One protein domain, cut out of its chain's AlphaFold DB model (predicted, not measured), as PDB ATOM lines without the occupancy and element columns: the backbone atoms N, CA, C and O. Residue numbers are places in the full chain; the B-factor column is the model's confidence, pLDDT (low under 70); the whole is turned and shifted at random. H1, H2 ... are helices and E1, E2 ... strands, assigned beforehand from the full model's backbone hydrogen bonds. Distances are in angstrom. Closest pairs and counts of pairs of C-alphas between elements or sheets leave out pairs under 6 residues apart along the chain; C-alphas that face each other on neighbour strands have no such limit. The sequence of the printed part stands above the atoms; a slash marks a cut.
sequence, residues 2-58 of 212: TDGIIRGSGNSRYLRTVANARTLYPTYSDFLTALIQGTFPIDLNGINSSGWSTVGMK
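This is residues 2 to 58 of the 212 residues of an uncharacterized protein of Colidextribacter sp. OB.20 (UniProt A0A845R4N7). The chain is drawn out: a ribbon of two antiparallel strands, E1 and E2, makes the middle, with helices H1 and H2 at one end and E3, paired with residues 5 to 6, at the other. The 57 printed residues hold two named helices and three named strands, in the order E1, H1, H2, E2, E3. The class is mixed, with under half of the residues in named elements. The whole is only just loose, close to extended, with a radius of gyration of the C-alphas of 15.1 A and spans of 42 by 21 by 16 A.

Start at C-alpha 2, (-52.073, 44.981, 11.122). Then find E1, residues 13 to 16, H1, residues 21 to 24, and H2, residues 28 to 36, 12.2 A long from C-alpha 28 at (-22.121, 47.562, 39.979). E2, residues 43 to 47, runs 11.6 A, and E3 is residues 52 to 54.

Look at E1 and E2: N 16 and O 43 are 2.8 A apart, within hydrogen-bond range. H1 and H2 are near each other, their closest C-alphas 8.4 A apart. In H2 every O i to N i+4 pair is within hydrogen-bond range; H1 is too short for one.

The printed part has no cut and no long link. Residues 6 to 12 are under pLDDT 70.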
ATOM      1  N   THR A   2     -53.146  45.769  11.748       73.81
ATOM      2  CA  THR A   2     -52.073  44.981  11.122       73.81
ATOM      3  C   THR A   2     -51.320  44.309  12.244       73.81
ATOM      4  O   THR A   2     -50.820  45.002  13.139       73.81
ATOM      5  N   ASP A   3     -51.264  42.987  12.189       76.00
ATOM      6  CA  ASP A   3     -50.566  42.192  13.183       76.00
ATOM      7  C   ASP A   3     -49.061  42.425  13.073       76.00
ATOM      8  O   ASP A   3     -48.499  42.585  11.985       76.00
ATOM      9  N   GLY A   4     -48.398  42.482  14.222       76.94
ATOM     10  CA  GLY A   4     -46.947  42.544  14.258       76.94
ATOM     11  C   GLY A   4     -46.348  41.144  14.130       76.94
ATOM     12  O   GLY A   4     -46.771  40.230  14.832       76.94
ATOM     13  N   ILE A   5     -45.337  40.987  13.273       79.19
ATOM     14  CA  ILE A   5     -44.630  39.718  13.051       79.19
ATOM     15  C   ILE A   5     -43.202  39.860  13.568       79.19
ATOM     16  O   ILE A   5     -42.411  40.651  13.040       79.19
ATOM     17  N   ILE A   6     -42.869  39.090  14.601       67.25
ATOM     18  CA  ILE A   6     -41.571  39.150  15.280       67.25
ATOM     19  C   ILE A   6     -40.583  38.189  14.612       67.25
ATOM     20  O   ILE A   6     -40.963  37.095  14.202       67.25
ATOM     21  N   ARG A   7     -39.310  38.582  14.485       65.94
ATOM     22  CA  ARG A   7     -38.246  37.694  13.987       65.94
ATOM     23  C   ARG A   7     -37.729  36.786  15.112       65.94
ATOM     24  O   ARG A   7     -37.561  37.242  16.243       65.94
ATOM     25  N   GLY A   8     -37.406  35.528  14.798       68.00
ATOM     26  CA  GLY A   8     -36.795  34.587  15.752       68.00
ATOM     27  C   GLY A   8     -37.685  34.271  16.967       68.00
ATOM     28  O   GLY A   8     -38.873  34.025  16.803       68.00
ATOM     29  N   SER A   9     -37.121  34.279  18.184       62.94
ATOM     30  CA  SER A   9     -37.810  33.910  19.442       62.94
ATOM     31  C   SER A   9     -38.688  35.005  20.071       62.94
ATOM     32  O   SER A   9     -39.247  34.797  21.146       62.94
ATOM     33  N   GLY A  10     -38.849  36.163  19.423       54.00
ATOM     34  CA  GLY A  10     -40.050  36.967  19.660       54.00
ATOM     35  C   GLY A  10     -40.003  38.135  20.660       54.00
ATOM     36  O   GLY A  10     -41.047  38.731  20.873       54.00
ATOM     37  N   ASN A  11     -38.869  38.540  21.251       62.06
ATOM     38  CA  ASN A  11     -38.896  39.500  22.387       62.06
ATOM     39  C   ASN A  11     -38.001  40.754  22.275       62.06
ATOM     40  O   ASN A  11     -37.708  41.389  23.287       62.06
ATOM     41  N   SER A  12     -37.550  41.167  21.081       68.94
ATOM     42  CA  SER A  12     -36.607  42.301  20.999       68.94
ATOM     43  C   SER A  12     -37.278  43.662  21.273       68.94
ATOM     44  O   SER A  12     -38.112  44.150  20.500       68.94
ATOM     45  N   ARG A  13     -36.876  44.289  22.383       74.06
ATOM     46  CA  ARG A  13     -37.215  45.652  22.823       74.06
ATOM     47  C   ARG A  13     -35.914  46.387  23.144       74.06
ATOM     48  O   ARG A  13     -34.954  45.753  23.578       74.06
ATOM     49  N   TYR A  14     -35.881  47.705  22.971       77.25
ATOM     50  CA  TYR A  14     -34.789  48.482  23.554       77.25
ATOM     51  C   TYR A  14     -35.019  48.616  25.058       77.25
ATOM     52  O   TYR A  14     -36.109  48.993  25.488       77.25
ATOM     53  N   LEU A  15     -33.989  48.315  25.845       82.12
ATOM     54  CA  LEU A  15     -33.977  48.583  27.276       82.12
ATOM     55  C   LEU A  15     -33.457  50.001  27.504       82.12
ATOM     56  O   LEU A  15     -32.432  50.396  26.948       82.12
ATOM     57  N   ARG A  16     -34.166  50.765  28.327       82.44
ATOM     58  CA  ARG A  16     -33.735  52.056  28.858       82.44
ATOM     59  C   ARG A  16     -33.908  52.028  30.372       82.44
ATOM     60  O   ARG A  16     -34.651  51.215  30.905       82.44
ATOM     61  N   THR A  17     -33.209  52.903  31.069       89.25
ATOM     62  CA  THR A  17     -33.431  53.172  32.491       89.25
ATOM     63  C   THR A  17     -33.535  54.682  32.703       89.25
ATOM     64  O   THR A  17     -33.340  55.466  31.769       89.25
ATOM     65  N   VAL A  18     -33.856  55.103  33.921       86.88
ATOM     66  CA  VAL A  18     -33.963  56.516  34.292       86.88
ATOM     67  C   VAL A  18     -32.646  57.262  34.053       86.88
ATOM     68  O   VAL A  18     -31.556  56.724  34.251       86.88
ATOM     69  N   ALA A  19     -32.731  58.529  33.639       88.25
ATOM     70  CA  ALA A  19     -31.556  59.323  33.260       88.25
ATOM     71  C   ALA A  19     -30.530  59.487  34.402       88.25
ATOM     72  O   ALA A  19     -29.334  59.609  34.147       88.25
ATOM     73  N   ASN A  20     -30.982  59.440  35.657       91.38
ATOM     74  CA  ASN A  20     -30.159  59.543  36.863       91.38
ATOM     75  C   ASN A  20     -29.718  58.181  37.437       91.38
ATOM     76  O   ASN A  20     -29.253  58.130  38.575       91.38
ATOM     77  N   ALA A  21     -29.825  57.078  36.684       91.94
ATOM     78  CA  ALA A  21     -29.484  55.738  37.175       91.94
ATOM     79  C   ALA A  21     -28.050  55.639  37.726       91.94
ATOM     80  O   ALA A  21     -27.828  54.959  38.720       91.94
ATOM     81  N   ARG A  22     -27.093  56.376  37.142       91.56
ATOM     82  CA  ARG A  22     -25.697  56.437  37.623       91.56
ATOM     83  C   ARG A  22     -25.547  57.076  39.006       91.56
ATOM     84  O   ARG A  22     -24.552  56.835  39.673       91.56
ATOM     85  N   THR A  23     -26.499  57.908  39.418       94.94
ATOM     86  CA  THR A  23     -26.530  58.520  40.753       94.94
ATOM     87  C   THR A  23     -27.257  57.621  41.750       94.94
ATOM     88  O   THR A  23     -26.834  57.527  42.895       94.94
ATOM     89  N   LEU A  24     -28.336  56.957  41.320       92.00
ATOM     90  CA  LEU A  24     -29.132  56.057  42.165       92.00
ATOM     91  C   LEU A  24     -28.425  54.727  42.453       92.00
ATOM     92  O   LEU A  24     -28.569  54.181  43.540       92.00
ATOM     93  N   TYR A  25     -27.661  54.226  41.484       95.00
ATOM     94  CA  TYR A  25     -26.935  52.959  41.553       95.00
ATOM     95  C   TYR A  25     -25.480  53.214  41.135       95.00
ATOM     96  O   TYR A  25     -25.096  52.934  39.995       95.00
ATOM     97  N   PRO A  26     -24.679  53.841  42.016       94.56
ATOM     98  CA  PRO A  26     -23.352  54.342  41.663       94.56
ATOM     99  C   PRO A  26     -22.334  53.221  41.433       94.56
ATOM    100  O   PRO A  26     -21.349  53.426  40.722       94.56
ATOM    101  N   THR A  27     -22.569  52.034  41.998       96.81
ATOM    102  CA  THR A  27     -21.697  50.870  41.829       96.81
ATOM    103  C   THR A  27     -22.403  49.716  41.122       96.81
ATOM    104  O   THR A  27     -23.629  49.600  41.112       96.81
ATOM    105  N   TYR A  28     -21.606  48.805  40.555       95.06
ATOM    106  CA  TYR A  28     -22.121  47.562  39.979       95.06
ATOM    107  C   TYR A  28     -22.847  46.694  41.019       95.06
ATOM    108  O   TYR A  28     -23.831  46.036  40.686       95.06
ATOM    109  N   SER A  29     -22.398  46.725  42.279       97.31
ATOM    110  CA  SER A  29     -23.049  45.994  43.368       97.31
ATOM    111  C   SER A  29     -24.440  46.555  43.656       97.31
ATOM    112  O   SER A  29     -25.387  45.782  43.721       97.31
ATOM    113  N   ASP A  30     -24.591  47.881  43.744       95.94
ATOM    114  CA  ASP A  30     -25.894  48.521  43.993       95.94
ATOM    115  C   ASP A  30     -26.876  48.250  42.848       95.94
ATOM    116  O   ASP A  30     -28.052  47.962  43.075       95.94
ATOM    117  N   PHE A  31     -26.376  48.279  41.608       95.06
ATOM    118  CA  PHE A  31     -27.132  47.892  40.418       95.06
ATOM    119  C   PHE A  31     -27.606  46.430  40.478       95.06
ATOM    120  O   PHE A  31     -28.792  46.164  40.281       95.06
ATOM    121  N   LEU A  32     -26.711  45.479  40.775       96.56
ATOM    122  CA  LEU A  32     -27.067  44.062  40.887       96.56
ATOM    123  C   LEU A  32     -28.035  43.796  42.042       96.56
ATOM    124  O   LEU A  32     -28.986  43.038  41.865       96.56
ATOM    125  N   THR A  33     -27.837  44.423  43.202       97.06
ATOM    126  CA  THR A  33     -28.758  44.313  44.338       97.06
ATOM    127  C   THR A  33     -30.149  44.806  43.953       97.06
ATOM    128  O   THR A  33     -31.129  44.116  44.227       97.06
ATOM    129  N   ALA A  34     -30.247  45.938  43.251       95.12
ATOM    130  CA  ALA A  34     -31.522  46.457  42.770       95.12
ATOM    131  C   ALA A  34     -32.184  45.538  41.728       95.12
ATOM    132  O   ALA A  34     -33.403  45.384  41.731       95.12
ATOM    133  N   LEU A  35     -31.404  44.882  40.862       94.44
ATOM    134  CA  LEU A  35     -31.931  43.863  39.949       94.44
ATOM    135  C   LEU A  35     -32.456  42.632  40.698       94.44
ATOM    136  O   LEU A  35     -33.568  42.189  40.424       94.44
ATOM    137  N   ILE A  36     -31.690  42.104  41.656       96.06
ATOM    138  CA  ILE A  36     -32.075  40.941  42.473       96.06
ATOM    139  C   ILE A  36     -33.345  41.242  43.279       96.06
ATOM    140  O   ILE A  36     -34.210  40.381  43.417       96.06
ATOM    141  N   GLN A  37     -33.479  42.470  43.783       96.00
ATOM    142  CA  GLN A  37     -34.649  42.927  44.536       96.00
ATOM    143  C   GLN A  37     -35.827  43.356  43.646       96.00
ATOM    144  O   GLN A  37     -36.897  43.657  44.169       96.00
ATOM    145  N   GLY A  38     -35.652  43.411  42.321       90.88
ATOM    146  CA  GLY A  38     -36.688  43.868  41.392       90.88
ATOM    147  C   GLY A  38     -37.015  45.363  41.495       90.88
ATOM    148  O   GLY A  38     -38.113  45.777  41.135       90.88
ATOM    149  N   THR A  39     -36.087  46.179  41.995       92.19
ATOM    150  CA  THR A  39     -36.271  47.623  42.208       92.19
ATOM    151  C   THR A  39     -35.550  48.485  41.171       92.19
ATOM    152  O   THR A  39     -35.783  49.693  41.123       92.19
ATOM    153  N   PHE A  40     -34.697  47.898  40.322       92.94
ATOM    154  CA  PHE A  40     -34.036  48.640  39.247       92.94
ATOM    155  C   PHE A  40     -35.049  49.057  38.162       92.94
ATOM    156  O   PHE A  40     -35.689  48.189  37.559       92.94
ATOM    157  N   PRO A  41     -35.196  50.361  37.864       86.31
ATOM    158  CA  PRO A  41     -36.180  50.830  36.902       86.31
ATOM    159  C   PRO A  41     -35.760  50.443  35.483       86.31
ATOM    160  O   PRO A  41     -34.748  50.923  34.958       86.31
ATOM    161  N   ILE A  42     -36.562  49.590  34.850       84.31
ATOM    162  CA  ILE A  42     -36.440  49.240  33.437       84.31
ATOM    163  C   ILE A  42     -37.598  49.861  32.653       84.31
ATOM    164  O   ILE A  42     -38.769  49.625  32.934       84.31
ATOM    165  N   ASP A  43     -37.253  50.643  31.641       75.38
ATOM    166  CA  ASP A  43     -38.166  51.164  30.635       75.38
ATOM    167  C   ASP A  43     -37.997  50.333  29.357       75.38
ATOM    168  O   ASP A  43     -36.882  50.143  28.860       75.38
ATOM    169  N   LEU A  44     -39.102  49.901  28.750       75.12
ATOM    170  CA  LEU A  44     -39.079  49.390  27.378       75.12
ATOM    171  C   LEU A  44     -39.176  50.582  26.418       75.12
ATOM    172  O   LEU A  44     -40.264  51.090  26.142       75.12
ATOM    173  N   ASN A  45     -38.035  51.056  25.913       75.31
ATOM    174  CA  ASN A  45     -37.955  52.243  25.060       75.31
ATOM    175  C   ASN A  45     -38.331  51.933  23.606       75.31
ATOM    176  O   ASN A  45     -37.501  51.929  22.698       75.31
ATOM    177  N   GLY A  46     -39.614  51.664  23.388       72.94
ATOM    178  CA  GLY A  46     -40.159  51.400  22.064       72.94
ATOM    179  C   GLY A  46     -39.756  50.043  21.479       72.94
ATOM    180  O   GLY A  46     -39.247  49.141  22.148       72.94
ATOM    181  N   ILE A  47     -40.072  49.879  20.194       75.38
ATOM    182  CA  ILE A  47     -39.838  48.649  19.440       75.38
ATOM    183  C   ILE A  47     -38.483  48.754  18.740       75.38
ATOM    184  O   ILE A  47     -38.229  49.733  18.042       75.38
ATOM    185  N   ASN A  48     -37.643  47.726  18.877       76.50
ATOM    186  CA  ASN A  48     -36.482  47.562  18.008       76.50
ATOM    187  C   ASN A  48     -36.962  47.104  16.627       76.50
ATOM    188  O   ASN A  48     -37.231  45.920  16.440       76.50
ATOM    189  N   SER A  49     -37.093  48.028  15.672       73.06
ATOM    190  CA  SER A  49     -37.643  47.744  14.338       73.06
ATOM    191  C   SER A  49     -36.888  46.637  13.598       73.06
ATOM    192  O   SER A  49     -37.509  45.858  12.885       73.06
ATOM    193  N   SER A  50     -35.579  46.496  13.822       75.38
ATOM    194  CA  SER A  50     -34.752  45.444  13.208       75.38
ATOM    195  C   SER A  50     -35.095  44.031  13.703       75.38
ATOM    196  O   SER A  50     -34.801  43.047  13.025       75.38
ATOM    197  N   GLY A  51     -35.732  43.918  14.874       72.56
ATOM    198  CA  GLY A  51     -36.217  42.657  15.440       72.56
ATOM    199  C   GLY A  51     -37.593  42.219  14.925       72.56
ATOM    200  O   GLY A  51     -38.094  41.179  15.350       72.56
ATOM    201  N   TRP A  52     -38.221  42.996  14.040       72.88
ATOM    202  CA  TRP A  52     -39.566  42.739  13.528       72.88
ATOM    203  C   TRP A  52     -39.524  42.611  12.007       72.88
ATOM    204  O   TRP A  52     -38.869  43.388  11.319       72.88
ATOM    205  N   SER A  53     -40.225  41.615  11.469       78.00
ATOM    206  CA  SER A  53     -40.467  41.526  10.026       78.00
ATOM    207  C   SER A  53     -41.578  42.484   9.608       78.00
ATOM    208  O   SER A  53     -41.494  43.067   8.533       78.00
ATOM    209  N   THR A  54     -42.550  42.704  10.497       81.69
ATOM    210  CA  THR A  54     -43.609  43.706  10.346       81.69
ATOM    211  C   THR A  54     -43.895  44.314  11.707       81.69
ATOM    212  O   THR A  54     -44.251  43.592  12.636       81.69
ATOM    213  N   VAL A  55     -43.760  45.632  11.853       78.88
ATOM    214  CA  VAL A  55     -44.169  46.318  13.085       78.88
ATOM    215  C   VAL A  55     -45.684  46.509  13.052       78.88
ATOM    216  O   VAL A  55     -46.211  47.153  12.147       78.88
ATOM    217  N   GLY A  56     -46.381  45.941  14.036       79.19
ATOM    218  CA  GLY A  56     -47.833  46.062  14.148       79.19
ATOM    219  C   GLY A  56     -48.280  47.488  14.475       79.19
ATOM    220  O   GLY A  56     -47.520  48.302  15.012       79.19
ATOM    221  N   MET A  57     -49.543  47.792  14.183       83.19
ATOM    222  CA  MET A  57     -50.125  49.077  14.575       83.19
ATOM    223  C   MET A  57     -50.234  49.180  16.099       83.19
ATOM    224  O   MET A  57     -50.646  48.237  16.773       83.19
ATOM    225  N   LYS A  58     -49.890  50.349  16.655       81.25
ATOM    226  CA  LYS A  58     -50.043  50.604  18.093       81.25
ATOM    227  C   LYS A  58     -51.512  50.483  18.484       81.25
ATOM    228  O   LYS A  58     -52.374  51.050  17.808       81.25
TER     229      LYS A  58